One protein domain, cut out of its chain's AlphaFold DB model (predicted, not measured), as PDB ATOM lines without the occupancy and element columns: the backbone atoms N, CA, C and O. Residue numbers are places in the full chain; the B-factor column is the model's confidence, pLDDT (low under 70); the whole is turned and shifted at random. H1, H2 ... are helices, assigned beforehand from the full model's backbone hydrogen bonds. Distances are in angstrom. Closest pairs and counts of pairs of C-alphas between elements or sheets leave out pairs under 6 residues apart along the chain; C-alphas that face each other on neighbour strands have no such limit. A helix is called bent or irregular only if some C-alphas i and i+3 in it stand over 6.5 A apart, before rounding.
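What this domain is: This is residues 2 to 142 and 151 to 218 of the 473 residues of an uncharacterized protein of Candidatus Brocadia sinica (UniProt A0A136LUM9). A long helix, H2, is the spine of an elongated body, with H3 folded back along one side of it and H7 side by side with it on another. H4, H5 and H6 cluster round its beginning, H8 crosses its far end, and residues 2 to 10 of H1 stick out. The 209 printed residues, with eight named helices, H1 to H8, and no named strand, are all helix in class. The whole is loose, radius of gyration of the C-alphas 23.9 A, spanning 77 by 44 by 29 A.

Where its parts are: H1, residues 2 to 22, begins at C-alpha 2 (62.135, -16.854, -15.533) and is 30.4 A long. H2, residues 32 to 78, 65.2 A, is irregular, C-alphas 72 and 75 being 8.0 A apart, with a kink of 56 degrees near residue 72. H3, residues 83 to 109, 38.0 A, is only just irregular, C-alphas 102 and 105 being 6.8 A apart. H4 is residues 113 to 123, H5 130 to 139, H6 151 to 166, H7 177 to 199, 33.6 A, and H8 201 to 217, ending at C-alpha 217 (27.744, -34.603, -21.313).

How they stand to each other: The hub H2 touches five helices. H2 and H3 form a hairpin at a shallow tilt of 10 degrees, closest C-alphas Leu 77 and Gly 83, 4.5 A. Residues 50 to 68 of H2 touch H7, the same way at a shallow tilt of 23 degrees, closest C-alphas Gly 54 and Leu 179, 4.1 A. H3 and H7 are apart. Residues 67 to 74 of H2 touch residues 204 to 211 of H8 at a steep tilt of 69.9 degrees, only just short of perpendicular, closest C-alphas Ala 71 and Asn 207, 5.4 A. H2 touches H4 with residues 40 to 44 alone, closest C-alphas Leu 40 and Val 116, 6.8 A, and H6 with residues 32 to 36 alone, closest C-alphas Ser 32 and Ala 162, 5.4 A. H4 and H5 form a hairpin, closest C-alphas Ala 117 and Ile 132, 5.6 A. H5 touches H6, closest C-alphas Ser 134 and Val 158, 5.6 A. H1 is close to but not clearly touching H2. Every O i to N i+4 pair is within hydrogen-bond range in H1, H4, H5, H6 and H7, against 41 of 43 in H2, 21 of 23 in H3 and 10 of 13 in H8.

The domain as a whole: The two C-alphas farthest apart, of Arg 79 and Gln 152, are 76.9 A apart. Residues 143 to 150 are not printed, and C-alphas 142 and 151 across the cut are 11.0 A apart. Of the links printed whole, none is long. Mean pLDDT of the printed part is 77.5, and residues 2 to 30 are among those under 70.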
ATOM      1  N   LYS A   2      61.297 -16.089 -16.502       37.75
ATOM      2  CA  LYS A   2      62.135 -16.854 -15.533       37.75
ATOM      3  C   LYS A   2      61.853 -16.581 -14.035       37.75
ATOM      4  O   LYS A   2      61.795 -17.523 -13.254       37.75
ATOM      5  N   GLY A   3      61.594 -15.331 -13.634       35.59
ATOM      6  CA  GLY A   3      61.302 -14.983 -12.229       35.59
ATOM      7  C   GLY A   3      59.997 -15.559 -11.649       35.59
ATOM      8  O   GLY A   3      59.923 -15.791 -10.446       35.59
ATOM      9  N   LEU A   4      58.987 -15.841 -12.484       40.22
ATOM     10  CA  LEU A   4      57.744 -16.504 -12.055       40.22
ATOM     11  C   LEU A   4      57.965 -18.003 -11.811       40.22
ATOM     12  O   LEU A   4      57.469 -18.539 -10.824       40.22
ATOM     13  N   PHE A   5      58.779 -18.653 -12.649       36.00
ATOM     14  CA  PHE A   5      59.167 -20.053 -12.464       36.00
ATOM     15  C   PHE A   5      59.990 -20.265 -11.185       36.00
ATOM     16  O   PHE A   5      59.676 -21.174 -10.423       36.00
ATOM     17  N   LEU A   6      60.968 -19.399 -10.880       39.41
ATOM     18  CA  LEU A   6      61.693 -19.495  -9.602       39.41
ATOM     19  C   LEU A   6      60.777 -19.282  -8.387       39.41
ATOM     20  O   LEU A   6      60.894 -20.025  -7.416       39.41
ATOM     21  N   LYS A   7      59.836 -18.326  -8.439       47.31
ATOM     22  CA  LYS A   7      58.846 -18.140  -7.360       47.31
ATOM     23  C   LYS A   7      57.959 -19.373  -7.173       47.31
ATOM     24  O   LYS A   7      57.729 -19.758  -6.035       47.31
ATOM     25  N   SER A   8      57.522 -19.996  -8.270       42.94
ATOM     26  CA  SER A   8      56.727 -21.232  -8.260       42.94
ATOM     27  C   SER A   8      57.480 -22.389  -7.595       42.94
ATOM     28  O   SER A   8      56.972 -22.985  -6.644       42.94
ATOM     29  N   ILE A   9      58.727 -22.643  -8.011       47.84
ATOM     30  CA  ILE A   9      59.581 -23.705  -7.451       47.84
ATOM     31  C   ILE A   9      59.839 -23.469  -5.953       47.84
ATOM     32  O   ILE A   9      59.777 -24.412  -5.166       47.84
ATOM     33  N   GLN A  10      60.056 -22.214  -5.544       53.41
ATOM     34  CA  GLN A  10      60.192 -21.839  -4.136       53.41
ATOM     35  C   GLN A  10      58.908 -22.155  -3.346       53.41
ATOM     36  O   GLN A  10      58.988 -22.845  -2.338       53.41
ATOM     37  N   THR A  11      57.724 -21.755  -3.832       51.81
ATOM     38  CA  THR A  11      56.450 -22.050  -3.147       51.81
ATOM     39  C   THR A  11      56.099 -23.534  -3.104       51.81
ATOM     40  O   THR A  11      55.533 -23.977  -2.111       51.81
ATOM     41  N   VAL A  12      56.445 -24.320  -4.130       55.12
ATOM     42  CA  VAL A  12      56.256 -25.782  -4.107       55.12
ATOM     43  C   VAL A  12      57.186 -26.424  -3.077       55.12
ATOM     44  O   VAL A  12      56.745 -27.276  -2.311       55.12
ATOM     45  N   LYS A  13      58.447 -25.979  -2.998       51.66
ATOM     46  CA  LYS A  13      59.387 -26.461  -1.981       51.66
ATOM     47  C   LYS A  13      58.940 -26.085  -0.567       51.66
ATOM     48  O   LYS A  13      58.895 -26.959   0.288       51.66
ATOM     49  N   ASP A  14      58.531 -24.836  -0.349       52.91
ATOM     50  CA  ASP A  14      57.999 -24.375   0.936       52.91
ATOM     51  C   ASP A  14      56.722 -25.151   1.329       52.91
ATOM     52  O   ASP A  14      56.515 -25.431   2.507       52.91
ATOM     53  N   PHE A  15      55.886 -25.552   0.360       51.84
ATOM     54  CA  PHE A  15      54.689 -26.373   0.590       51.84
ATOM     55  C   PHE A  15      55.021 -27.839   0.924       51.84
ATOM     56  O   PHE A  15      54.380 -28.419   1.798       51.84
ATOM     57  N   ILE A  16      56.037 -28.429   0.285       54.84
ATOM     58  CA  ILE A  16      56.535 -29.782   0.594       54.84
ATOM     59  C   ILE A  16      57.207 -29.805   1.972       54.84
ATOM     60  O   ILE A  16      56.859 -30.646   2.801       54.84
ATOM     61  N   ASP A  17      58.092 -28.845   2.260       51.34
ATOM     62  CA  ASP A  17      58.707 -28.684   3.582       51.34
ATOM     63  C   ASP A  17      57.628 -28.461   4.657       51.34
ATOM     64  O   ASP A  17      57.728 -29.013   5.750       51.34
ATOM     65  N   PHE A  18      56.553 -27.723   4.350       55.22
ATOM     66  CA  PHE A  18      55.395 -27.540   5.233       55.22
ATOM     67  C   PHE A  18      54.588 -28.835   5.466       55.22
ATOM     68  O   PHE A  18      54.169 -29.096   6.595       55.22
ATOM     69  N   LEU A  19      54.410 -29.672   4.438       50.06
ATOM     70  CA  LEU A  19      53.736 -30.976   4.529       50.06
ATOM     71  C   LEU A  19      54.535 -31.976   5.381       50.06
ATOM     72  O   LEU A  19      53.975 -32.620   6.268       50.06
ATOM     73  N   ILE A  20      55.854 -32.041   5.180       52.41
ATOM     74  CA  ILE A  20      56.784 -32.838   6.002       52.41
ATOM     75  C   ILE A  20      56.749 -32.359   7.465       52.41
ATOM     76  O   ILE A  20      56.731 -33.155   8.403       52.41
ATOM     77  N   LEU A  21      56.673 -31.042   7.663       49.91
ATOM     78  CA  LEU A  21      56.651 -30.365   8.960       49.91
ATOM     79  C   LEU A  21      55.321 -30.518   9.733       49.91
ATOM     80  O   LEU A  21      55.304 -30.316  10.951       49.91
ATOM     81  N   LEU A  22      54.242 -30.920   9.054       49.50
ATOM     82  CA  LEU A  22      52.951 -31.309   9.638       49.50
ATOM     83  C   LEU A  22      52.897 -32.779  10.096       49.50
ATOM     84  O   LEU A  22      52.023 -33.117  10.892       49.50
ATOM     85  N   ASN A  23      53.801 -33.634   9.602       43.22
ATOM     86  CA  ASN A  23      53.705 -35.095   9.724       43.22
ATOM     87  C   ASN A  23      54.635 -35.713  10.792       43.22
ATOM     88  O   ASN A  23      54.690 -36.933  10.936       43.22
ATOM     89  N   PHE A  24      55.384 -34.899  11.545       45.06
ATOM     90  CA  PHE A  24      56.262 -35.387  12.616       45.06
ATOM     91  C   PHE A  24      55.577 -35.365  13.990       45.06
ATOM     92  O   PHE A  24      55.049 -34.342  14.425       45.06
ATOM     93  N   ARG A  25      55.628 -36.521  14.659       39.50
ATOM     94  CA  ARG A  25      55.059 -36.843  15.978       39.50
ATOM     95  C   ARG A  25      55.517 -35.870  17.073       39.50
ATOM     96  O   ARG A  25      56.709 -35.597  17.186       39.50
ATOM     97  N   ASP A  26      54.578 -35.415  17.906       44.72
ATOM     98  CA  ASP A  26      54.846 -34.527  19.045       44.72
ATOM     99  C   ASP A  26      55.827 -35.168  20.043       44.72
ATOM    100  O   ASP A  26      55.477 -36.070  20.807       44.72
ATOM    101  N   THR A  27      57.062 -34.666  20.066       41.25
ATOM    102  CA  THR A  27      58.029 -34.890  21.144       41.25
ATOM    103  C   THR A  27      58.276 -33.579  21.885       41.25
ATOM    104  O   THR A  27      58.516 -32.522  21.299       41.25
ATOM    105  N   LYS A  28      58.177 -33.647  23.213       42.91
ATOM    106  CA  LYS A  28      58.273 -32.511  24.136       42.91
ATOM    107  C   LYS A  28      59.698 -31.933  24.100       42.91
ATOM    108  O   LYS A  28      60.585 -32.479  24.743       42.91
ATOM    109  N   SER A  29      59.935 -30.867  23.329       44.66
ATOM    110  CA  SER A  29      61.286 -30.290  23.198       44.66
ATOM    111  C   SER A  29      61.656 -29.387  24.378       44.66
ATOM    112  O   SER A  29      60.891 -28.504  24.773       44.66
ATOM    113  N   GLN A  30      62.866 -29.588  24.906       51.72
ATOM    114  CA  GLN A  30      63.483 -28.739  25.929       51.72
ATOM    115  C   GLN A  30      64.171 -27.485  25.356       51.72
ATOM    116  O   GLN A  30      64.433 -26.555  26.114       51.72
ATOM    117  N   ASN A  31      64.394 -27.404  24.037       70.12
ATOM    118  CA  ASN A  31      65.083 -26.279  23.399       70.12
ATOM    119  C   ASN A  31      64.130 -25.118  23.057       70.12
ATOM    120  O   ASN A  31      63.149 -25.291  22.328       70.12
ATOM    121  N   SER A  32      64.480 -23.896  23.468       72.88
ATOM    122  CA  SER A  32      63.713 -22.663  23.210       72.88
ATOM    123  C   SER A  32      63.403 -22.425  21.726       72.88
ATOM    124  O   SER A  32      62.266 -22.114  21.361       72.88
ATOM    125  N   ARG A  33      64.389 -22.664  20.845       76.19
ATOM    126  CA  ARG A  33      64.243 -22.554  19.380       76.19
ATOM    127  C   ARG A  33      63.178 -23.492  18.812       76.19
ATOM    128  O   ARG A  33      62.512 -23.140  17.842       76.19
ATOM    129  N   ASP A  34      63.022 -24.686  19.374       76.94
ATOM    130  CA  ASP A  34      62.041 -25.659  18.886       76.94
ATOM    131  C   ASP A  34      60.650 -25.369  19.427       76.94
ATOM    132  O   ASP A  34      59.671 -25.535  18.708       76.94
ATOM    133  N   MET A  35      60.554 -24.842  20.645       77.31
ATOM    134  CA  MET A  35      59.282 -24.390  21.189       77.31
ATOM    135  C   MET A  35      58.679 -23.228  20.389       77.31
ATOM    136  O   MET A  35      57.485 -23.263  20.105       77.31
ATOM    137  N   ILE A  36      59.494 -22.262  19.944       81.19
ATOM    138  CA  ILE A  36      59.053 -21.208  19.009       81.19
ATOM    139  C   ILE A  36      58.570 -21.818  17.677       81.19
ATOM    140  O   ILE A  36      57.585 -21.361  17.103       81.19
ATOM    141  N   LYS A  37      59.196 -22.894  17.180       80.56
ATOM    142  CA  LYS A  37      58.699 -23.599  15.980       80.56
ATOM    143  C   LYS A  37      57.381 -24.335  16.248       80.56
ATOM    144  O   LYS A  37      56.512 -24.322  15.380       80.56
ATOM    145  N   LEU A  38      57.229 -24.990  17.401       79.19
ATOM    146  CA  LEU A  38      56.036 -25.762  17.774       79.19
ATOM    147  C   LEU A  38      54.810 -24.861  17.979       79.19
ATOM    148  O   LEU A  38      53.725 -25.179  17.496       79.19
ATOM    149  N   SER A  39      54.980 -23.704  18.615       79.00
ATOM    150  CA  SER A  39      53.915 -22.712  18.789       79.00
ATOM    151  C   SER A  39      53.471 -22.090  17.461       79.00
ATOM    152  O   SER A  39      52.275 -22.065  17.173       79.00
ATOM    153  N   LEU A  40      54.413 -21.677  16.600       79.81
ATOM    154  CA  LEU A  40      54.109 -21.205  15.244       79.81
ATOM    155  C   LEU A  40      53.358 -22.281  14.446       79.81
ATOM    156  O   LEU A  40      52.371 -21.969  13.783       79.81
ATOM    157  N   ARG A  41      53.756 -23.560  14.557       78.50
ATOM    158  CA  ARG A  41      53.024 -24.693  13.960       78.50
ATOM    159  C   ARG A  41      51.604 -24.824  14.506       78.50
ATOM    160  O   ARG A  41      50.692 -25.030  13.710       78.50
ATOM    161  N   ALA A  42      51.395 -24.693  15.815       79.50
ATOM    162  CA  ALA A  42      50.068 -24.776  16.430       79.50
ATOM    163  C   ALA A  42      49.135 -23.648  15.944       79.50
ATOM    164  O   ALA A  42      47.979 -23.911  15.588       79.50
ATOM    165  N   VAL A  43      49.642 -22.413  15.828       81.38
ATOM    166  CA  VAL A  43      48.888 -21.285  15.248       81.38
ATOM    167  C   VAL A  43      48.628 -21.501  13.761       81.38
ATOM    168  O   VAL A  43      47.487 -21.358  13.334       81.38
ATOM    169  N   CYS A  44      49.621 -21.923  12.968       79.75
ATOM    170  CA  CYS A  44      49.407 -22.260  11.557       79.75
ATOM    171  C   CYS A  44      48.339 -23.344  11.392       79.75
ATOM    172  O   CYS A  44      47.393 -23.157  10.633       79.75
ATOM    173  N   LYS A  45      48.452 -24.462  12.119       81.00
ATOM    174  CA  LYS A  45      47.522 -25.596  12.032       81.00
ATOM    175  C   LYS A  45      46.099 -25.168  12.385       81.00
ATOM    176  O   LYS A  45      45.184 -25.433  11.614       81.00
ATOM    177  N   SER A  46      45.907 -24.452  13.495       80.00
ATOM    178  CA  SER A  46      44.585 -23.952  13.901       80.00
ATOM    179  C   SER A  46      44.028 -22.879  12.953       80.00
ATOM    180  O   SER A  46      42.836 -22.905  12.643       80.00
ATOM    181  N   ALA A  47      44.870 -21.987  12.416       81.94
ATOM    182  CA  ALA A  47      44.483 -20.985  11.421       81.94
ATOM    183  C   ALA A  47      44.048 -21.625  10.097       81.94
ATOM    184  O   ALA A  47      43.003 -21.260   9.555       81.94
ATOM    185  N   ILE A  48      44.812 -22.603   9.612       82.31
ATOM    186  CA  ILE A  48      44.541 -23.342   8.377       82.31
ATOM    187  C   ILE A  48      43.269 -24.169   8.524       82.31
ATOM    188  O   ILE A  48      42.387 -24.040   7.687       82.31
ATOM    189  N   VAL A  49      43.112 -24.928   9.611       82.31
ATOM    190  CA  VAL A  49      41.884 -25.681   9.927       82.31
ATOM    191  C   VAL A  49      40.658 -24.757   9.927       82.31
ATOM    192  O   VAL A  49      39.688 -25.008   9.214       82.31
ATOM    193  N   ASN A  50      40.716 -23.636  10.651       84.44
ATOM    194  CA  ASN A  50      39.621 -22.664  10.739       84.44
ATOM    195  C   ASN A  50      39.281 -22.012   9.381       84.44
ATOM    196  O   ASN A  50      38.109 -21.770   9.085       84.44
ATOM    197  N   ARG A  51      40.288 -21.737   8.540       85.06
ATOM    198  CA  ARG A  51      40.097 -21.189   7.187       85.06
ATOM    199  C   ARG A  51      39.599 -22.230   6.192       85.06
ATOM    200  O   ARG A  51      38.742 -21.894   5.383       85.06
ATOM    201  N   LEU A  52      40.088 -23.464   6.270       86.06
ATOM    202  CA  LEU A  52      39.737 -24.546   5.357       86.06
ATOM    203  C   LEU A  52      38.286 -24.978   5.564       86.06
ATOM    204  O   LEU A  52      37.497 -24.873   4.631       86.06
ATOM    205  N   TYR A  53      37.887 -25.328   6.791       86.81
ATOM    206  CA  TYR A  53      36.491 -25.685   7.073       86.81
ATOM    207  C   TYR A  53      35.526 -24.509   6.848       86.81
ATOM    208  O   TYR A  53      34.452 -24.700   6.283       86.81
ATOM    209  N   GLY A  54      35.909 -23.277   7.213       87.06
ATOM    210  CA  GLY A  54      35.075 -22.091   6.973       87.06
ATOM    211  C   GLY A  54      34.946 -21.729   5.488       87.06
ATOM    212  O   GLY A  54      33.888 -21.278   5.054       87.06
ATOM    213  N   GLY A  55      36.004 -21.944   4.703       88.50
ATOM    214  CA  GLY A  55      36.006 -21.756   3.254       88.50
ATOM    215  C   GLY A  55      35.206 -22.836   2.531       88.50
ATOM    216  O   GLY A  55      34.389 -22.505   1.680       88.50
ATOM    217  N   MET A  56      35.366 -24.105   2.919       89.62
ATOM    218  CA  MET A  56      34.573 -25.224   2.395       89.62
ATOM    219  C   MET A  56      33.081 -25.056   2.691       89.62
ATOM    220  O   MET A  56      32.273 -25.236   1.787       89.62
ATOM    221  N   ALA A  57      32.701 -24.652   3.908       90.38
ATOM    222  CA  ALA A  57      31.298 -24.411   4.252       90.38
ATOM    223  C   ALA A  57      30.669 -23.284   3.408       90.38
ATOM    224  O   ALA A  57      29.540 -23.415   2.938       90.38
ATOM    225  N   LEU A  58      31.421 -22.205   3.167       91.62
ATOM    226  CA  LEU A  58      30.984 -21.084   2.331       91.62
ATOM    227  C   LEU A  58      30.889 -21.480   0.847       91.62
ATOM    228  O   LEU A  58      29.906 -21.145   0.192       91.62
ATOM    229  N   LEU A  59      31.866 -22.232   0.329       92.12
ATOM    230  CA  LEU A  59      31.818 -22.788  -1.026       92.12
ATOM    231  C   LEU A  59      30.601 -23.703  -1.208       92.12
ATOM    232  O   LEU A  59      29.884 -23.551  -2.192       92.12
ATOM    233  N   LEU A  60      30.328 -24.589  -0.244       91.81
ATOM    234  CA  LEU A  60      29.220 -25.542  -0.323       91.81
ATOM    235  C   LEU A  60      27.851 -24.838  -0.284       91.81
ATOM    236  O   LEU A  60      26.955 -25.183  -1.056       91.81
ATOM    237  N   SER A  61      27.714 -23.784   0.531       92.81
ATOM    238  CA  SER A  61      26.546 -22.890   0.519       92.81
ATOM    239  C   SER A  61      26.336 -22.231  -0.852       92.81
ATOM    240  O   SER A  61      25.229 -22.277  -1.393       92.81
ATOM    241  N   ILE A  62      27.396 -21.689  -1.467       92.62
ATOM    242  CA  ILE A  62      27.308 -21.062  -2.795       92.62
ATOM    243  C   ILE A  62      26.981 -22.091  -3.885       92.62
ATOM    244  O   ILE A  62      26.143 -21.806  -4.739       92.62
ATOM    245  N   THR A  63      27.555 -23.301  -3.848       91.94
ATOM    246  CA  THR A  63      27.178 -24.361  -4.802       91.94
ATOM    247  C   THR A  63      25.713 -24.763  -4.667       91.94
ATOM    248  O   THR A  63      25.050 -24.965  -5.681       91.94
ATOM    249  N   LEU A  64      25.181 -24.822  -3.441       91.06
ATOM    250  CA  LEU A  64      23.779 -25.158  -3.195       91.06
ATOM    251  C   LEU A  64      22.834 -24.065  -3.719       91.06
ATOM    252  O   LEU A  64      21.811 -24.374  -4.326       91.06
ATOM    253  N   LEU A  65      23.208 -22.792  -3.552       91.25
ATOM    254  CA  LEU A  65      22.461 -21.646  -4.077       91.25
ATOM    255  C   LEU A  65      22.482 -21.586  -5.613       91.25
ATOM    256  O   LEU A  65      21.444 -21.348  -6.226       91.25
ATOM    257  N   LEU A  66      23.629 -21.842  -6.250       91.06
ATOM    258  CA  LEU A  66      23.721 -21.907  -7.714       91.06
ATOM    259  C   LEU A  66      22.914 -23.090  -8.274       91.06
ATOM    260  O   LEU A  66      22.217 -22.936  -9.276       91.06
ATOM    261  N   LEU A  67      22.930 -24.241  -7.594       88.62
ATOM    262  CA  LEU A  67      22.123 -25.406  -7.962       88.62
ATOM    263  C   LEU A  67      20.615 -25.139  -7.811       88.62
ATOM    264  O   LEU A  67      19.853 -25.502  -8.705       88.62
ATOM    265  N   MET A  68      20.182 -24.450  -6.745       88.00
ATOM    266  CA  MET A  68      18.797 -23.965  -6.607       88.00
ATOM    267  C   MET A  68      18.397 -23.084  -7.788       88.00
ATOM    268  O   MET A  68      17.400 -23.363  -8.449       88.00
ATOM    269  N   LEU A  69      19.189 -22.040  -8.054       88.81
ATOM    270  CA  LEU A  69      18.877 -21.014  -9.044       88.81
ATOM    271  C   LEU A  69      18.828 -21.593 -10.465       88.81
ATOM    272  O   LEU A  69      17.947 -21.238 -11.252       88.81
ATOM    273  N   GLY A  70      19.731 -22.527 -10.775       85.75
ATOM    274  CA  GLY A  70      19.710 -23.290 -12.019       85.75
ATOM    275  C   GLY A  70      18.467 -24.173 -12.128       85.75
ATOM    276  O   GLY A  70      17.807 -24.168 -13.164       85.75
ATOM    277  N   ALA A  71      18.103 -24.893 -11.060       83.19
ATOM    278  CA  ALA A  71      16.974 -25.825 -11.073       83.19
ATOM    279  C   ALA A  71      15.615 -25.117 -11.181       83.19
ATOM    280  O   ALA A  71      14.720 -25.635 -11.849       83.19
ATOM    281  N   THR A  72      15.467 -23.926 -10.587       82.94
ATOM    282  CA  THR A  72      14.282 -23.069 -10.766       82.94
ATOM    283  C   THR A  72      14.221 -22.432 -12.151       82.94
ATOM    284  O   THR A  72      13.138 -22.272 -12.705       82.94
ATOM    285  N   SER A  73      15.369 -22.069 -12.728       82.44
ATOM    286  CA  SER A  73      15.433 -21.298 -13.980       82.44
ATOM    287  C   SER A  73      15.593 -22.163 -15.235       82.44
ATOM    288  O   SER A  73      15.689 -21.621 -16.336       82.44
ATOM    289  N   ILE A  74      15.616 -23.494 -15.095       81.38
ATOM    290  CA  ILE A  74      16.028 -24.430 -16.152       81.38
ATOM    291  C   ILE A  74      15.245 -24.253 -17.461       81.38
ATOM    292  O   ILE A  74      15.854 -24.214 -18.523       81.38
ATOM    293  N   TYR A  75      13.923 -24.055 -17.403       77.88
ATOM    294  CA  TYR A  75      13.087 -23.875 -18.598       77.88
ATOM    295  C   TYR A  75      13.336 -22.535 -19.306       77.88
ATOM    296  O   TYR A  75      13.315 -22.476 -20.532       77.88
ATOM    297  N   GLY A  76      13.616 -21.470 -18.547       78.69
ATOM    298  CA  GLY A  76      13.982 -20.166 -19.108       78.69
ATOM    299  C   GLY A  76      15.379 -20.184 -19.730       78.69
ATOM    300  O   GLY A  76      15.577 -19.663 -20.824       78.69
ATOM    301  N   LEU A  77      16.335 -20.853 -19.078       79.19
ATOM    302  CA  LEU A  77      17.695 -21.038 -19.594       79.19
ATOM    303  C   LEU A  77      17.726 -21.945 -20.833       79.19
ATOM    304  O   LEU A  77      18.462 -21.655 -21.771       79.19
ATOM    305  N   ALA A  78      16.906 -22.998 -20.871       75.88
ATOM    306  CA  ALA A  78      16.788 -23.908 -22.012       75.88
ATOM    307  C   ALA A  78      16.051 -23.296 -23.219       75.88
ATOM    308  O   ALA A  78      16.168 -23.814 -24.326       75.88
ATOM    309  N   ARG A  79      15.315 -22.185 -23.046       77.12
ATOM    310  CA  ARG A  79      14.667 -21.476 -24.164       77.12
ATOM    311  C   ARG A  79      15.677 -20.821 -25.113       77.12
ATOM    312  O   ARG A  79      15.352 -20.608 -26.278       77.12
ATOM    313  N   PHE A  80      16.883 -20.523 -24.630       77.00
ATOM    314  CA  PHE A  80      17.977 -19.976 -25.429       77.00
ATOM    315  C   PHE A  80      19.034 -21.061 -25.685       77.00
ATOM    316  O   PHE A  80      19.473 -21.699 -24.727       77.00
ATOM    317  N   PRO A  81      19.532 -21.235 -26.925       73.19
ATOM    318  CA  PRO A  81      20.432 -22.343 -27.277       73.19
ATOM    319  C   PRO A  81      21.768 -22.342 -26.513       73.19
ATOM    320  O   PRO A  81      22.426 -23.372 -26.424       73.19
ATOM    321  N   LEU A  82      22.166 -21.199 -25.940       80.75
ATOM    322  CA  LEU A  82      23.384 -21.044 -25.136       80.75
ATOM    323  C   LEU A  82      23.109 -20.738 -23.650       80.75
ATOM    324  O   LEU A  82      24.052 -20.525 -22.890       80.75
ATOM    325  N   GLY A  83      21.845 -20.686 -23.211       83.50
ATOM    326  CA  GLY A  83      21.489 -20.195 -21.872       83.50
ATOM    327  C   GLY A  83      22.039 -21.070 -20.741       83.50
ATOM    328  O   GLY A  83      22.654 -20.561 -19.802       83.50
ATOM    329  N   LEU A  84      21.906 -22.394 -20.869       81.69
ATOM    330  CA  LEU A  84      22.501 -23.363 -19.938       81.69
ATOM    331  C   LEU A  84      24.040 -23.316 -19.947       81.69
ATOM    332  O   LEU A  84      24.659 -23.416 -18.882       81.69
ATOM    333  N   SER A  85      24.657 -23.086 -21.111       82.50
ATOM    334  CA  SER A  85      26.113 -22.956 -21.270       82.50
ATOM    335  C   SER A  85      26.640 -21.749 -20.499       82.50
ATOM    336  O   SER A  85      27.547 -21.872 -19.676       82.50
ATOM    337  N   ILE A  86      26.025 -20.582 -20.721       87.88
ATOM    338  CA  ILE A  86      26.392 -19.312 -20.084       87.88
ATOM    339  C   ILE A  86      26.206 -19.404 -18.566       87.88
ATOM    340  O   ILE A  86      27.100 -19.012 -17.816       87.88
ATOM    341  N   PHE A  87      25.090 -19.977 -18.102       89.69
ATOM    342  CA  PHE A  87      24.832 -20.172 -16.673       89.69
ATOM    343  C   PHE A  87      25.872 -21.089 -16.007       89.69
ATOM    344  O   PHE A  87      26.371 -20.780 -14.922       89.69
ATOM    345  N   SER A  88      26.240 -22.190 -16.666       85.31
ATOM    346  CA  SER A  88      27.211 -23.160 -16.145       85.31
ATOM    347  C   SER A  88      28.629 -22.580 -16.092       85.31
ATOM    348  O   SER A  88      29.306 -22.689 -15.069       85.31
ATOM    349  N   ILE A  89      29.057 -21.883 -17.151       88.44
ATOM    350  CA  ILE A  89      30.358 -21.197 -17.210       88.44
ATOM    351  C   ILE A  89      30.424 -20.069 -16.170       88.44
ATOM    352  O   ILE A  89      31.402 -19.973 -15.429       88.44
ATOM    353  N   GLY A  90      29.373 -19.250 -16.051       90.75
ATOM    354  CA  GLY A  90      29.287 -18.194 -15.039       90.75
ATOM    355  C   GLY A  90      29.364 -18.742 -13.610       90.75
ATOM    356  O   GLY A  90      30.130 -18.234 -12.791       90.75
ATOM    357  N   SER A  91      28.647 -19.835 -13.335       90.81
ATOM    358  CA  SER A  91      28.687 -20.539 -12.046       90.81
ATOM    359  C   SER A  91      30.091 -21.052 -11.705       90.81
ATOM    360  O   SER A  91      30.554 -20.879 -10.576       90.81
ATOM    361  N   LEU A  92      30.806 -21.619 -12.686       90.62
ATOM    362  CA  LEU A  92      32.187 -22.078 -12.518       90.62
ATOM    363  C   LEU A  92      33.149 -20.914 -12.229       90.62
ATOM    364  O   LEU A  92      33.980 -21.017 -11.326       90.62
ATOM    365  N   ILE A  93      33.019 -19.788 -12.940       92.44
ATOM    366  CA  ILE A  93      33.837 -18.583 -12.715       92.44
ATOM    367  C   ILE A  93      33.632 -18.045 -11.292       92.44
ATOM    368  O   ILE A  93      34.613 -17.754 -10.602       92.44
ATOM    369  N   ILE A  94      32.380 -17.964 -10.825       93.38
ATOM    370  CA  ILE A  94      32.046 -17.537  -9.457       93.38
ATOM    371  C   ILE A  94      32.690 -18.479  -8.432       93.38
ATOM    372  O   ILE A  94      33.361 -18.014  -7.507       93.38
ATOM    373  N   LEU A  95      32.545 -19.797  -8.607       92.75
ATOM    374  CA  LEU A  95      33.094 -20.786  -7.680       92.75
ATOM    375  C   LEU A  95      34.630 -20.723  -7.612       92.75
ATOM    376  O   LEU A  95      35.199 -20.689  -6.520       92.75
ATOM    377  N   CYS A  96      35.299 -20.626  -8.764       92.06
ATOM    378  CA  CYS A  96      36.750 -20.467  -8.860       92.06
ATOM    379  C   CYS A  96      37.242 -19.159  -8.215       92.06
ATOM    380  O   CYS A  96      38.239 -19.167  -7.490       92.06
ATOM    381  N   PHE A  97      36.534 -18.043  -8.420       92.56
ATOM    382  CA  PHE A  97      36.866 -16.760  -7.796       92.56
ATOM    383  C   PHE A  97      36.750 -16.820  -6.267       92.56
ATOM    384  O   PHE A  97      37.666 -16.387  -5.560       92.56
ATOM    385  N   VAL A  98      35.663 -17.402  -5.747       90.50
ATOM    386  CA  VAL A  98      35.466 -17.597  -4.303       90.50
ATOM    387  C   VAL A  98      36.535 -18.531  -3.738       90.50
ATOM    388  O   VAL A  98      37.158 -18.184  -2.737       90.50
ATOM    389  N   PHE A  99      36.820 -19.664  -4.385       89.75
ATOM    390  CA  PHE A  99      37.876 -20.591  -3.964       89.75
ATOM    391  C   PHE A  99      39.237 -19.886  -3.868       89.75
ATOM    392  O   PHE A  99      39.923 -19.975  -2.845       89.75
ATOM    393  N   PHE A 100      39.605 -19.110  -4.891       87.69
ATOM    394  CA  PHE A 100      40.862 -18.368  -4.912       87.69
ATOM    395  C   PHE A 100      40.935 -17.325  -3.784       87.69
ATOM    396  O   PHE A 100      41.921 -17.270  -3.048       87.69
ATOM    397  N   LYS A 101      39.883 -16.512  -3.609       87.56
ATOM    398  CA  LYS A 101      39.841 -15.426  -2.612       87.56
ATOM    399  C   LYS A 101      39.713 -15.920  -1.168       87.56
ATOM    400  O   LYS A 101      40.336 -15.338  -0.283       87.56
ATOM    401  N   VAL A 102      38.898 -16.945  -0.923       86.31
ATOM    402  CA  VAL A 102      38.502 -17.394   0.425       86.31
ATOM    403  C   VAL A 102      39.382 -18.529   0.944       86.31
ATOM    404  O   VAL A 102      39.630 -18.585   2.149       86.31
ATOM    405  N   LEU A 103      39.884 -19.402   0.064       84.00
ATOM    406  CA  LEU A 103      40.734 -20.532   0.437       84.00
ATOM    407  C   LEU A 103      42.206 -20.272   0.083       84.00
ATOM    408  O   LEU A 103      43.054 -20.242   0.973       84.00
ATOM    409  N   LEU A 104      42.517 -20.051  -1.200       81.88
ATOM    410  CA  LEU A 104      43.897 -20.110  -1.695       81.88
ATOM    411  C   LEU A 104      44.770 -18.934  -1.220       81.88
ATOM    412  O   LEU A 104      45.837 -19.149  -0.649       81.88
ATOM    413  N   VAL A 105      44.313 -17.691  -1.409       83.00
ATOM    414  CA  VAL A 105      45.040 -16.478  -0.986       83.00
ATOM    415  C   VAL A 105      45.362 -16.462   0.520       83.00
ATOM    416  O   VAL A 105      46.525 -16.217   0.862       83.00
ATOM    417  N   PRO A 106      44.414 -16.717   1.449       80.44
ATOM    418  CA  PRO A 106      44.740 -16.756   2.872       80.44
ATOM    419  C   PRO A 106      45.578 -17.979   3.267       80.44
ATOM    420  O   PRO A 106      46.404 -17.857   4.163       80.44
ATOM    421  N   LEU A 107      45.432 -19.132   2.604       79.81
ATOM    422  CA  LEU A 107      46.280 -20.298   2.877       79.81
ATOM    423  C   LEU A 107      47.748 -20.027   2.503       79.81
ATOM    424  O   LEU A 107      48.645 -20.275   3.304       79.81
ATOM    425  N   LEU A 108      47.988 -19.424   1.334       75.50
ATOM    426  CA  LEU A 108      49.321 -18.991   0.898       75.50
ATOM    427  C   LEU A 108      49.918 -17.903   1.807       75.50
ATOM    428  O   LEU A 108      51.134 -17.843   1.978       75.50
ATOM    429  N   SER A 109      49.093 -17.041   2.411       74.00
ATOM    430  CA  SER A 109      49.592 -15.994   3.314       74.00
ATOM    431  C   SER A 109      50.077 -16.540   4.664       74.00
ATOM    432  O   SER A 109      51.004 -15.965   5.235       74.00
ATOM    433  N   LEU A 110      49.519 -17.669   5.121       73.31
ATOM    434  CA  LEU A 110      49.911 -18.384   6.344       73.31
ATOM    435  C   LEU A 110      51.204 -19.207   6.194       73.31
ATOM    436  O   LEU A 110      51.759 -19.653   7.195       73.31
ATOM    437  N   LEU A 111      51.720 -19.376   4.970       69.94
ATOM    438  CA  LEU A 111      53.004 -20.040   4.719       69.94
ATOM    439  C   LEU A 111      54.205 -19.173   5.160       69.94
ATOM    440  O   LEU A 111      55.271 -19.701   5.476       69.94
ATOM    441  N   ASN A 112      54.042 -17.842   5.231       78.44
ATOM    442  CA  ASN A 112      55.092 -16.947   5.722       78.44
ATOM    443  C   ASN A 112      55.096 -16.883   7.264       78.44
ATOM    444  O   ASN A 112      54.213 -16.285   7.883       78.44
ATOM    445  N   LYS A 113      56.162 -17.424   7.867       78.31
ATOM    446  CA  LYS A 113      56.417 -17.454   9.320       78.31
ATOM    447  C   LYS A 113      56.389 -16.068   9.978       78.31
ATOM    448  O   LYS A 113      55.893 -15.951  11.092       78.31
ATOM    449  N   GLU A 114      56.849 -15.020   9.293       80.69
ATOM    450  CA  GLU A 114      56.831 -13.640   9.807       80.69
ATOM    451  C   GLU A 114      55.401 -13.103   9.941       80.69
ATOM    452  O   GLU A 114      55.068 -12.453  10.928       80.69
ATOM    453  N   LYS A 115      54.513 -13.431   8.990       80.00
ATOM    454  CA  LYS A 115      53.090 -13.055   9.065       80.00
ATOM    455  C   LYS A 115      52.373 -13.767  10.207       80.00
ATOM    456  O   LYS A 115      51.474 -13.198  10.815       80.00
ATOM    457  N   VAL A 116      52.771 -15.000  10.509       81.19
ATOM    458  CA  VAL A 116      52.220 -15.771  11.632       81.19
ATOM    459  C   VAL A 116      52.711 -15.200  12.964       81.19
ATOM    460  O   VAL A 116      51.909 -15.048  13.879       81.19
ATOM    461  N   ALA A 117      53.981 -14.799  13.053       83.75
ATOM    462  CA  ALA A 117      54.520 -14.087  14.210       83.75
ATOM    463  C   ALA A 117      53.807 -12.744  14.449       83.75
ATOM    464  O   ALA A 117      53.328 -12.509  15.555       83.75
ATOM    465  N   LEU A 118      53.619 -11.937  13.395       84.75
ATOM    466  CA  LEU A 118      52.817 -10.706  13.427       84.75
ATOM    467  C   LEU A 118      51.401 -10.940  13.977       84.75
ATOM    468  O   LEU A 118      50.935 -10.166  14.806       84.75
ATOM    469  N   LEU A 119      50.715 -12.013  13.563       81.81
ATOM    470  CA  LEU A 119      49.373 -12.340  14.071       81.81
ATOM    471  C   LEU A 119      49.365 -12.715  15.562       81.81
ATOM    472  O   LEU A 119      48.380 -12.446  16.251       81.81
ATOM    473  N   ILE A 120      50.438 -13.333  16.065       84.50
ATOM    474  CA  ILE A 120      50.583 -13.685  17.484       84.50
ATOM    475  C   ILE A 120      50.852 -12.425  18.316       84.50
ATOM    476  O   ILE A 120      50.178 -12.209  19.319       84.50
ATOM    477  N   GLU A 121      51.775 -11.564  17.886       86.94
ATOM    478  CA  GLU A 121      52.114 -10.325  18.599       86.94
ATOM    479  C   GLU A 121      50.994  -9.277  18.536       86.94
ATOM    480  O   GLU A 121      50.714  -8.619  19.534       86.94
ATOM    481  N   GLN A 122      50.264  -9.179  17.416       86.50
ATOM    482  CA  GLN A 122      49.068  -8.331  17.319       86.50
ATOM    483  C   GLN A 122      47.978  -8.760  18.318       86.50
ATOM    484  O   GLN A 122      47.200  -7.928  18.787       86.50
ATOM    485  N   LYS A 123      47.904 -10.057  18.648       85.00
ATOM    486  CA  LYS A 123      46.982 -10.586  19.660       85.00
ATOM    487  C   LYS A 123      47.523 -10.441  21.088       85.00
ATOM    488  O   LYS A 123      46.724 -10.238  22.002       85.00
ATOM    489  N   TYR A 124      48.839 -10.538  21.266       87.12
ATOM    490  CA  TYR A 124      49.536 -10.450  22.550       87.12
ATOM    491  C   TYR A 124      50.650  -9.383  22.513       87.12
ATOM    492  O   TYR A 124      51.825  -9.723  22.345       87.12
ATOM    493  N   PRO A 125      50.313  -8.092  22.730       84.25
ATOM    494  CA  PRO A 125      51.286  -6.992  22.711       84.25
ATOM    495  C   PRO A 125      52.427  -7.120  23.735       84.25
ATOM    496  O   PRO A 125      53.469  -6.489  23.578       84.25
ATOM    497  N   SER A 126      52.271  -7.971  24.755       84.94
ATOM    498  CA  SER A 126      53.293  -8.304  25.760       84.94
ATOM    499  C   SER A 126      54.579  -8.920  25.187       84.94
ATOM    500  O   SER A 126      55.597  -8.966  25.882       84.94
ATOM    501  N   LEU A 127      54.551  -9.378  23.930       82.50
ATOM    502  CA  LEU A 127      55.725  -9.872  23.209       82.50
ATOM    503  C   LEU A 127      56.579  -8.754  22.582       82.50
ATOM    504  O   LEU A 127      57.740  -9.014  22.289       82.50
ATOM    505  N   ASN A 128      56.058  -7.534  22.400       85.00
ATOM    506  CA  ASN A 128      56.804  -6.334  21.978       85.00
ATOM    507  C   ASN A 128      57.856  -6.564  20.858       85.00
ATOM    508  O   ASN A 128      59.043  -6.296  21.047       85.00
ATOM    509  N   ASN A 129      57.436  -7.103  19.707       85.31
ATOM    510  CA  ASN A 129      58.278  -7.429  18.540       85.31
ATOM    511  C   ASN A 129      59.398  -8.478  18.764       85.31
ATOM    512  O   ASN A 129      60.213  -8.709  17.861       85.31
ATOM    513  N   SER A 130      59.470  -9.139  19.928       85.12
ATOM    514  CA  SER A 130      60.508 -10.139  20.240       85.12
ATOM    515  C   SER A 130      60.373 -11.443  19.441       85.12
ATOM    516  O   SER A 130      61.383 -12.036  19.047       85.12
ATOM    517  N   LEU A 131      59.152 -11.873  19.108       86.06
ATOM    518  CA  LEU A 131      58.889 -13.077  18.318       86.06
ATOM    519  C   LEU A 131      59.239 -12.865  16.843       86.06
ATOM    520  O   LEU A 131      59.870 -13.733  16.243       86.06
ATOM    521  N   ILE A 132      58.903 -11.711  16.258       86.94
ATOM    522  CA  ILE A 132      59.350 -11.380  14.893       86.94
ATOM    523  C   ILE A 132      60.877 -11.260  14.848       86.94
ATOM    524  O   ILE A 132      61.516 -11.903  14.013       86.94
ATOM    525  N   SER A 133      61.467 -10.490  15.767       86.12
ATOM    526  CA  SER A 133      62.913 -10.235  15.790       86.12
ATOM    527  C   SER A 133      63.715 -11.524  15.976       86.12
ATOM    528  O   SER A 133      64.675 -11.766  15.247       86.12
ATOM    529  N   SER A 134      63.293 -12.406  16.888       84.62
ATOM    530  CA  SER A 134      63.951 -13.704  17.096       84.62
ATOM    531  C   SER A 134      63.853 -14.625  15.875       84.62
ATOM    532  O   SER A 134      64.826 -15.312  15.559       84.62
ATOM    533  N   ILE A 135      62.738 -14.609  15.135       84.69
ATOM    534  CA  ILE A 135      62.592 -15.362  13.879       84.69
ATOM    535  C   ILE A 135      63.491 -14.785  12.782       84.69
ATOM    536  O   ILE A 135      64.160 -15.558  12.099       84.69
ATOM    537  N   GLN A 136      63.548 -13.460  12.621       83.50
ATOM    538  CA  GLN A 136      64.385 -12.804  11.610       83.50
ATOM    539  C   GLN A 136      65.879 -13.022  11.868       83.50
ATOM    540  O   GLN A 136      66.609 -13.416  10.956       83.50
ATOM    541  N   LEU A 137      66.320 -12.861  13.118       80.50
ATOM    542  CA  LEU A 137      67.702 -13.114  13.531       80.50
ATOM    543  C   LEU A 137      68.075 -14.601  13.391       80.50
ATOM    544  O   LEU A 137      69.163 -14.911  12.917       80.50
ATOM    545  N   THR A 138      67.159 -15.527  13.701       75.81
ATOM    546  CA  THR A 138      67.393 -16.979  13.533       75.81
ATOM    547  C   THR A 138      67.317 -17.439  12.066       75.81
ATOM    548  O   THR A 138      67.860 -18.486  11.715       75.81
ATOM    549  N   ALA A 139      66.643 -16.689  11.185       68.44
ATOM    550  CA  ALA A 139      66.542 -16.991   9.754       68.44
ATOM    551  C   ALA A 139      67.736 -16.472   8.927       68.44
ATOM    552  O   ALA A 139      67.910 -16.882   7.773       68.44
ATOM    553  N   ALA A 140      68.566 -15.589   9.491       64.88
ATOM    554  CA  ALA A 140      69.802 -15.139   8.867       64.88
ATOM    555  C   ALA A 140      70.782 -16.319   8.699       64.88
ATOM    556  O   ALA A 140      71.089 -17.041   9.645       64.88
ATOM    557  N   ARG A 141      71.269 -16.549   7.471       53.47
ATOM    558  CA  ARG A 141      72.177 -17.677   7.187       53.47
ATOM    559  C   ARG A 141      73.576 -17.425   7.777       53.47
ATOM    560  O   ARG A 141      74.116 -16.348   7.510       53.47
ATOM    561  N   PRO A 142      74.209 -18.423   8.427       49.06
ATOM    562  CA  PRO A 142      75.574 -18.319   8.949       49.06
ATOM    563  C   PRO A 142      76.584 -18.277   7.789       49.06
ATOM    564  O   PRO A 142      77.070 -19.304   7.326       49.06
ATOM    565  N   GLU A 151      76.068 -13.462  19.300       75.81
ATOM    566  CA  GLU A 151      75.325 -14.732  19.390       75.81
ATOM    567  C   GLU A 151      74.675 -14.935  20.770       75.81
ATOM    568  O   GLU A 151      73.559 -15.444  20.853       75.81
ATOM    569  N   GLN A 152      75.317 -14.458  21.847       76.56
ATOM    570  CA  GLN A 152      74.784 -14.535  23.212       76.56
ATOM    571  C   GLN A 152      73.519 -13.680  23.401       76.56
ATOM    572  O   GLN A 152      72.585 -14.103  24.085       76.56
ATOM    573  N   LEU A 153      73.448 -12.504  22.762       79.25
ATOM    574  CA  LEU A 153      72.255 -11.649  22.790       79.25
ATOM    575  C   LEU A 153      71.112 -12.268  21.975       79.25
ATOM    576  O   LEU A 153      69.957 -12.205  22.392       79.25
ATOM    577  N   ILE A 154      71.429 -12.911  20.846       80.88
ATOM    578  CA  ILE A 154      70.436 -13.612  20.019       80.88
ATOM    579  C   ILE A 154      69.865 -14.818  20.779       80.88
ATOM    580  O   ILE A 154      68.647 -15.002  20.785       80.88
ATOM    581  N   SER A 155      70.697 -15.617  21.461       79.25
ATOM    582  CA  SER A 155      70.207 -16.719  22.303       79.25
ATOM    583  C   SER A 155      69.376 -16.223  23.487       79.25
ATOM    584  O   SER A 155      68.286 -16.742  23.698       79.25
ATOM    585  N   MET A 156      69.814 -15.172  24.190       83.75
ATOM    586  CA  MET A 156      69.064 -14.613  25.323       83.75
ATOM    587  C   MET A 156      67.692 -14.064  24.897       83.75
ATOM    588  O   MET A 156      66.694 -14.319  25.568       83.75
ATOM    589  N   LEU A 157      67.611 -13.375  23.749       85.31
ATOM    590  CA  LEU A 157      66.339 -12.919  23.177       85.31
ATOM    591  C   LEU A 157      65.426 -14.101  22.823       85.31
ATOM    592  O   LEU A 157      64.228 -14.060  23.102       85.31
ATOM    593  N   VAL A 158      65.976 -15.154  22.210       84.69
ATOM    594  CA  VAL A 158      65.236 -16.380  21.876       84.69
ATOM    595  C   VAL A 158      64.708 -17.071  23.138       84.69
ATOM    596  O   VAL A 158      63.562 -17.515  23.130       84.69
ATOM    597  N   ASP A 159      65.490 -17.129  24.215       83.94
ATOM    598  CA  ASP A 159      65.114 -17.772  25.479       83.94
ATOM    599  C   ASP A 159      64.064 -16.971  26.274       83.94
ATOM    600  O   ASP A 159      63.108 -17.563  26.782       83.94
ATOM    601  N   ASP A 160      64.161 -15.635  26.322       85.75
ATOM    602  CA  ASP A 160      63.121 -14.773  26.914       85.75
ATOM    603  C   ASP A 160      61.816 -14.851  26.104       85.75
ATOM    604  O   ASP A 160      60.753 -15.149  26.654       85.75
ATOM    605  N   THR A 161      61.900 -14.709  24.774       86.06
ATOM    606  CA  THR A 161      60.747 -14.865  23.865       86.06
ATOM    607  C   THR A 161      60.062 -16.210  24.096       86.06
ATOM    608  O   THR A 161      58.847 -16.275  24.272       86.06
ATOM    609  N   ALA A 162      60.841 -17.292  24.138       84.12
ATOM    610  CA  ALA A 162      60.358 -18.644  24.375       84.12
ATOM    611  C   ALA A 162      59.691 -18.791  25.757       84.12
ATOM    612  O   ALA A 162      58.638 -19.423  25.866       84.12
ATOM    613  N   THR A 163      60.257 -18.182  26.800       85.06
ATOM    614  CA  THR A 163      59.715 -18.228  28.167       85.06
ATOM    615  C   THR A 163      58.391 -17.473  28.278       85.06
ATOM    616  O   THR A 163      57.425 -18.029  28.801       85.06
ATOM    617  N   ARG A 164      58.290 -16.267  27.703       85.25
ATOM    618  CA  ARG A 164      57.024 -15.517  27.614       85.25
ATOM    619  C   ARG A 164      55.969 -16.289  26.829       85.25
ATOM    620  O   ARG A 164      54.812 -16.344  27.231       85.25
ATOM    621  N   LEU A 165      56.368 -16.951  25.741       84.69
ATOM    622  CA  LEU A 165      55.453 -17.725  24.907       84.69
ATOM    623  C   LEU A 165      54.866 -18.961  25.615       84.69
ATOM    624  O   LEU A 165      53.749 -19.353  25.287       84.69
ATOM    625  N   ARG A 166      55.570 -19.555  26.597       81.62
ATOM    626  CA  ARG A 166      55.033 -20.650  27.441       81.62
ATOM    627  C   ARG A 166      53.835 -20.222  28.283       81.62
ATOM    628  O   ARG A 166      53.019 -21.069  28.629       81.62
ATOM    629  N   GLN A 167      53.763 -18.944  28.642       83.00
ATOM    630  CA  GLN A 167      52.743 -18.393  29.537       83.00
ATOM    631  C   GLN A 167      51.478 -17.938  28.786       83.00
ATOM    632  O   GLN A 167      50.530 -17.473  29.413       83.00
ATOM    633  N   LEU A 168      51.453 -18.052  27.451       84.38
ATOM    634  CA  LEU A 168      50.361 -17.581  26.602       84.38
ATOM    635  C   LEU A 168      49.544 -18.740  26.024       84.38
ATOM    636  O   LEU A 168      50.082 -19.719  25.505       84.38
ATOM    637  N   ASP A 169      48.224 -18.568  26.003       79.31
ATOM    638  CA  ASP A 169      47.289 -19.505  25.380       79.31
ATOM    639  C   ASP A 169      47.307 -19.364  23.846       79.31
ATOM    640  O   ASP A 169      46.477 -18.699  23.213       79.31
ATOM    641  N   ILE A 170      48.290 -20.014  23.225       75.88
ATOM    642  CA  ILE A 170      48.556 -19.976  21.777       75.88
ATOM    643  C   ILE A 170      47.321 -20.400  20.948       75.88
ATOM    644  O   ILE A 170      47.067 -19.860  19.869       75.88
ATOM    645  N   ASN A 171      46.487 -21.302  21.475       72.38
ATOM    646  CA  ASN A 171      45.260 -21.771  20.819       72.38
ATOM    647  C   ASN A 171      44.149 -20.703  20.709       72.38
ATOM    648  O   ASN A 171      43.232 -20.866  19.902       72.38
ATOM    649  N   GLN A 172      44.217 -19.612  21.483       77.94
ATOM    650  CA  GLN A 172      43.229 -18.523  21.455       77.94
ATOM    651  C   GLN A 172      43.561 -17.409  20.438       77.94
ATOM    652  O   GLN A 172      42.769 -16.479  20.257       77.94
ATOM    653  N   VAL A 173      44.701 -17.496  19.736       77.19
ATOM    654  CA  VAL A 173      45.116 -16.501  18.724       77.19
ATOM    655  C   VAL A 173      44.153 -16.458  17.534       77.19
ATOM    656  O   VAL A 173      43.827 -15.390  17.012       77.19
ATOM    657  N   VAL A 174      43.653 -17.618  17.109       78.62
ATOM    658  CA  VAL A 174      42.837 -17.750  15.897       78.62
ATOM    659  C   VAL A 174      41.352 -17.594  16.220       78.62
ATOM    660  O   VAL A 174      40.719 -18.478  16.796       78.62
ATOM    661  N   SER A 175      40.745 -16.492  15.770       79.25
ATOM    662  CA  SER A 175      39.305 -16.294  15.963       79.25
ATOM    663  C   SER A 175      38.461 -17.281  15.134       79.25
ATOM    664  O   SER A 175      38.498 -17.310  13.900       79.25
ATOM    665  N   LYS A 176      37.601 -18.050  15.813       83.06
ATOM    666  CA  LYS A 176      36.618 -18.960  15.186       83.06
ATOM    667  C   LYS A 176      35.395 -18.233  14.590       83.06
ATOM    668  O   LYS A 176      34.391 -18.864  14.272       83.06
ATOM    669  N   ARG A 177      35.423 -16.893  14.476       85.44
ATOM    670  CA  ARG A 177      34.283 -16.076  13.996       85.44
ATOM    671  C   ARG A 177      33.925 -16.402  12.546       85.44
ATOM    672  O   ARG A 177      32.749 -16.557  12.248       85.44
ATOM    673  N   PHE A 178      34.933 -16.532  11.681       85.25
ATOM    674  CA  PHE A 178      34.740 -16.860  10.267       85.25
ATOM    675  C   PHE A 178      34.081 -18.235  10.089       85.25
ATOM    676  O   PHE A 178      33.031 -18.321   9.465       85.25
ATOM    677  N   LEU A 179      34.633 -19.278  10.723       87.00
ATOM    678  CA  LEU A 179      34.071 -20.629  10.697       87.00
ATOM    679  C   LEU A 179      32.614 -20.665  11.184       87.00
ATOM    680  O   LEU A 179      31.778 -21.223  10.485       87.00
ATOM    681  N   ARG A 180      32.301 -20.018  12.320       88.69
ATOM    682  CA  ARG A 180      30.926 -19.955  12.853       88.69
ATOM    683  C   ARG A 180      29.945 -19.260  11.907       88.69
ATOM    684  O   ARG A 180      28.814 -19.717  11.778       88.69
ATOM    685  N   LEU A 181      30.363 -18.173  11.255       89.94
ATOM    686  CA  LEU A 181      29.514 -17.460  10.299       89.94
ATOM    687  C   LEU A 181      29.260 -18.321   9.053       89.94
ATOM    688  O   LEU A 181      28.110 -18.518   8.679       89.94
ATOM    689  N   SER A 182      30.312 -18.894   8.460       88.19
ATOM    690  CA  SER A 182      30.187 -19.755   7.278       88.19
ATOM    691  C   SER A 182      29.371 -21.023   7.549       88.19
ATOM    692  O   SER A 182      28.589 -21.430   6.694       88.19
ATOM    693  N   SER A 183      29.495 -21.635   8.734       87.94
ATOM    694  CA  SER A 183      28.664 -22.785   9.110       87.94
ATOM    695  C   SER A 183      27.200 -22.399   9.332       87.94
ATOM    696  O   SER A 183      26.320 -23.138   8.908       87.94
ATOM    697  N   ALA A 184      26.918 -21.240   9.939       91.56
ATOM    698  CA  ALA A 184      25.546 -20.752  10.099       91.56
ATOM    699  C   ALA A 184      24.885 -20.444   8.743       91.56
ATOM    700  O   ALA A 184      23.739 -20.825   8.520       91.56
ATOM    701  N   ILE A 185      25.630 -19.825   7.818       92.69
ATOM    702  CA  ILE A 185      25.186 -19.584   6.437       92.69
ATOM    703  C   ILE A 185      24.879 -20.913   5.733       92.69
ATOM    704  O   ILE A 185      23.813 -21.047   5.141       92.69
ATOM    705  N   LEU A 186      25.762 -21.914   5.847       92.31
ATOM    706  CA  LEU A 186      25.531 -23.235   5.259       92.31
ATOM    707  C   LEU A 186      24.264 -23.907   5.811       92.31
ATOM    708  O   LEU A 186      23.454 -24.399   5.030       92.31
ATOM    709  N   ILE A 187      24.066 -23.896   7.133       92.81
ATOM    710  CA  ILE A 187      22.864 -24.457   7.771       92.81
ATOM    711  C   ILE A 187      21.604 -23.759   7.236       92.81
ATOM    712  O   ILE A 187      20.657 -24.436   6.836       92.81
ATOM    713  N   ALA A 188      21.611 -22.426   7.137       92.31
ATOM    714  CA  ALA A 188      20.501 -21.671   6.560       92.31
ATOM    715  C   ALA A 188      20.248 -22.038   5.083       92.31
ATOM    716  O   ALA A 188      19.100 -22.257   4.702       92.31
ATOM    717  N   SER A 189      21.298 -22.176   4.260       92.06
ATOM    718  CA  SER A 189      21.163 -22.611   2.859       92.06
ATOM    719  C   SER A 189      20.548 -24.009   2.736       92.06
ATOM    720  O   SER A 189      19.701 -24.219   1.871       92.06
ATOM    721  N   VAL A 190      20.932 -24.955   3.601       93.00
ATOM    722  CA  VAL A 190      20.383 -26.324   3.614       93.00
ATOM    723  C   VAL A 190      18.911 -26.337   4.033       93.00
ATOM    724  O   VAL A 190      18.112 -27.039   3.415       93.00
ATOM    725  N   ILE A 191      18.523 -25.531   5.026       92.75
ATOM    726  CA  ILE A 191      17.118 -25.395   5.448       92.75
ATOM    727  C   ILE A 191      16.267 -24.809   4.311       92.75
ATOM    728  O   ILE A 191      15.220 -25.365   3.984       92.75
ATOM    729  N   ILE A 192      16.732 -23.732   3.666       90.94
ATOM    730  CA  ILE A 192      16.039 -23.114   2.523       90.94
ATOM    731  C   ILE A 192      15.899 -24.119   1.370       90.94
ATOM    732  O   ILE A 192      14.809 -24.258   0.819       90.94
ATOM    733  N   PHE A 193      16.961 -24.866   1.052       87.75
ATOM    734  CA  PHE A 193      16.928 -25.922   0.038       87.75
ATOM    735  C   PHE A 193      15.857 -26.979   0.341       87.75
ATOM    736  O   PHE A 193      15.031 -27.280  -0.518       87.75
ATOM    737  N   GLY A 194      15.818 -27.485   1.578       86.81
ATOM    738  CA  GLY A 194      14.819 -28.461   2.016       86.81
ATOM    739  C   GLY A 194      13.380 -27.949   1.888       86.81
ATOM    740  O   GLY A 194      12.530 -28.652   1.341       86.81
ATOM    741  N   ILE A 195      13.118 -26.708   2.315       87.94
ATOM    742  CA  ILE A 195      11.797 -26.068   2.190       87.94
ATOM    743  C   ILE A 195      11.387 -25.963   0.715       87.94
ATOM    744  O   ILE A 195      10.290 -26.380   0.345       87.94
ATOM    745  N   VAL A 196      12.269 -25.447  -0.147       83.94
ATOM    746  CA  VAL A 196      11.963 -25.228  -1.569       83.94
ATOM    747  C   VAL A 196      11.745 -26.554  -2.312       83.94
ATOM    748  O   VAL A 196      10.817 -26.654  -3.118       83.94
ATOM    749  N   CYS A 197      12.520 -27.600  -2.003       82.19
ATOM    750  CA  CYS A 197      12.278 -28.942  -2.537       82.19
ATOM    751  C   CYS A 197      10.949 -29.549  -2.051       82.19
ATOM    752  O   CYS A 197      10.291 -30.245  -2.824       82.19
ATOM    753  N   GLY A 198      10.526 -29.255  -0.817       81.38
ATOM    754  CA  GLY A 198       9.253 -29.721  -0.256       81.38
ATOM    755  C   GLY A 198       8.009 -29.141  -0.940       81.38
ATOM    756  O   GLY A 198       7.007 -29.840  -1.060       81.38
ATOM    757  N   ILE A 199       8.068 -27.901  -1.444       83.19
ATOM    758  CA  ILE A 199       6.912 -27.224  -2.066       83.19
ATOM    759  C   ILE A 199       6.502 -27.878  -3.401       83.19
ATOM    760  O   ILE A 199       5.312 -27.958  -3.704       83.19
ATOM    761  N   LYS A 200       7.463 -28.354  -4.210       76.25
ATOM    762  CA  LYS A 200       7.202 -29.099  -5.465       76.25
ATOM    763  C   LYS A 200       8.234 -30.223  -5.684       76.25
ATOM    764  O   LYS A 200       9.149 -30.055  -6.497       76.25
ATOM    765  N   PRO A 201       8.074 -31.395  -5.039       77.69
ATOM    766  CA  PRO A 201       9.064 -32.479  -5.099       77.69
ATOM    767  C   PRO A 201       9.331 -32.988  -6.524       77.69
ATOM    768  O   PRO A 201      10.477 -33.195  -6.925       77.69
ATOM    769  N   SER A 202       8.273 -33.110  -7.332       74.31
ATOM    770  CA  SER A 202       8.330 -33.582  -8.723       74.31
ATOM    771  C   SER A 202       9.072 -32.640  -9.682       74.31
ATOM    772  O   SER A 202       9.494 -33.078 -10.751       74.31
ATOM    773  N   TYR A 203       9.245 -31.368  -9.309       75.94
ATOM    774  CA  TYR A 203       9.972 -30.369 -10.092       75.94
ATOM    775  C   TYR A 203      11.487 -30.541  -9.908       75.94
ATOM    776  O   TYR A 203      12.227 -30.730 -10.873       75.94
ATOM    777  N   PHE A 204      11.953 -30.580  -8.656       73.94
ATOM    778  CA  PHE A 204      13.379 -30.729  -8.347       73.94
ATOM    779  C   PHE A 204      13.926 -32.119  -8.684       73.94
ATOM    780  O   PHE A 204      15.036 -32.212  -9.210       73.94
ATOM    781  N   HIS A 205      13.135 -33.181  -8.491       73.88
ATOM    782  CA  HIS A 205      13.536 -34.545  -8.857       73.88
ATOM    783  C   HIS A 205      13.811 -34.700 -10.368       73.88
ATOM    784  O   HIS A 205      14.619 -35.539 -10.761       73.88
ATOM    785  N   LYS A 206      13.176 -33.894 -11.230       72.88
ATOM    786  CA  LYS A 206      13.428 -33.900 -12.683       72.88
ATOM    787  C   LYS A 206      14.559 -32.949 -13.080       72.88
ATOM    788  O   LYS A 206      15.408 -33.309 -13.892       72.88
ATOM    789  N   ASN A 207      14.602 -31.760 -12.481       78.75
ATOM    790  CA  ASN A 207      15.471 -30.680 -12.948       78.75
ATOM    791  C   ASN A 207      16.910 -30.761 -12.408       78.75
ATOM    792  O   ASN A 207      17.837 -30.352 -13.103       78.75
ATOM    793  N   ILE A 208      17.129 -31.321 -11.210       78.25
ATOM    794  CA  ILE A 208      18.489 -31.498 -10.665       78.25
ATOM    795  C   ILE A 208      19.301 -32.516 -11.495       78.25
ATOM    796  O   ILE A 208      20.411 -32.165 -11.906       78.25
ATOM    797  N   PRO A 209      18.783 -33.719 -11.833       79.44
ATOM    798  CA  PRO A 209      19.486 -34.636 -12.733       79.44
ATOM    799  C   PRO A 209      19.764 -34.033 -14.112       79.44
ATOM    800  O   PRO A 209      20.847 -34.249 -14.643       79.44
ATOM    801  N   ALA A 210      18.839 -33.233 -14.660       71.94
ATOM    802  CA  ALA A 210      18.996 -32.605 -15.974       71.94
ATOM    803  C   ALA A 210      20.125 -31.553 -16.031       71.94
ATOM    804  O   ALA A 210      20.795 -31.412 -17.056       71.94
ATOM    805  N   LEU A 211      20.378 -30.841 -14.927       74.38
ATOM    806  CA  LEU A 211      21.547 -29.962 -14.794       74.38
ATOM    807  C   LEU A 211      22.843 -30.758 -14.641       74.38
ATOM    808  O   LEU A 211      23.855 -30.408 -15.245       74.38
ATOM    809  N   PHE A 212      22.819 -31.835 -13.854       76.94
ATOM    810  CA  PHE A 212      23.998 -32.671 -13.644       76.94
ATOM    811  C   PHE A 212      24.424 -33.395 -14.929       76.94
ATOM    812  O   PHE A 212      25.607 -33.418 -15.259       76.94
ATOM    813  N   SER A 213      23.467 -33.913 -15.705       69.06
ATOM    814  CA  SER A 213      23.738 -34.479 -17.027       69.06
ATOM    815  C   SER A 213      24.292 -33.429 -17.987       69.06
ATOM    816  O   SER A 213      25.275 -33.711 -18.659       69.06
ATOM    817  N   TYR A 214      23.734 -32.210 -18.001       72.94
ATOM    818  CA  TYR A 214      24.239 -31.122 -18.846       72.94
ATOM    819  C   TYR A 214      25.710 -30.795 -18.547       72.94
ATOM    820  O   TYR A 214      26.515 -30.669 -19.467       72.94
ATOM    821  N   LEU A 215      26.078 -30.735 -17.264       73.69
ATOM    822  CA  LEU A 215      27.460 -30.522 -16.821       73.69
ATOM    823  C   LEU A 215      28.410 -31.672 -17.207       73.69
ATOM    824  O   LEU A 215      29.595 -31.422 -17.410       73.69
ATOM    825  N   MET A 216      27.911 -32.910 -17.304       72.31
ATOM    826  CA  MET A 216      28.723 -34.102 -17.597       72.31
ATOM    827  C   MET A 216      28.841 -34.432 -19.092       72.31
ATOM    828  O   MET A 216      29.884 -34.917 -19.519       72.31
ATOM    829  N   THR A 217      27.795 -34.202 -19.891       66.94
ATOM    830  CA  THR A 217      27.744 -34.603 -21.313       66.94
ATOM    831  C   THR A 217      27.673 -33.428 -22.287       66.94
ATOM    832  O   THR A 217      27.714 -33.641 -23.496       66.94
ATOM    833  N   GLY A 218      27.508 -32.194 -21.797       62.31
ATOM    834  CA  GLY A 218      27.261 -31.007 -22.624       62.31
ATOM    835  C   GLY A 218      25.882 -30.979 -23.297       62.31
ATOM    836  O   GLY A 218      25.529 -29.976 -23.919       62.31
TER     837      GLY A 218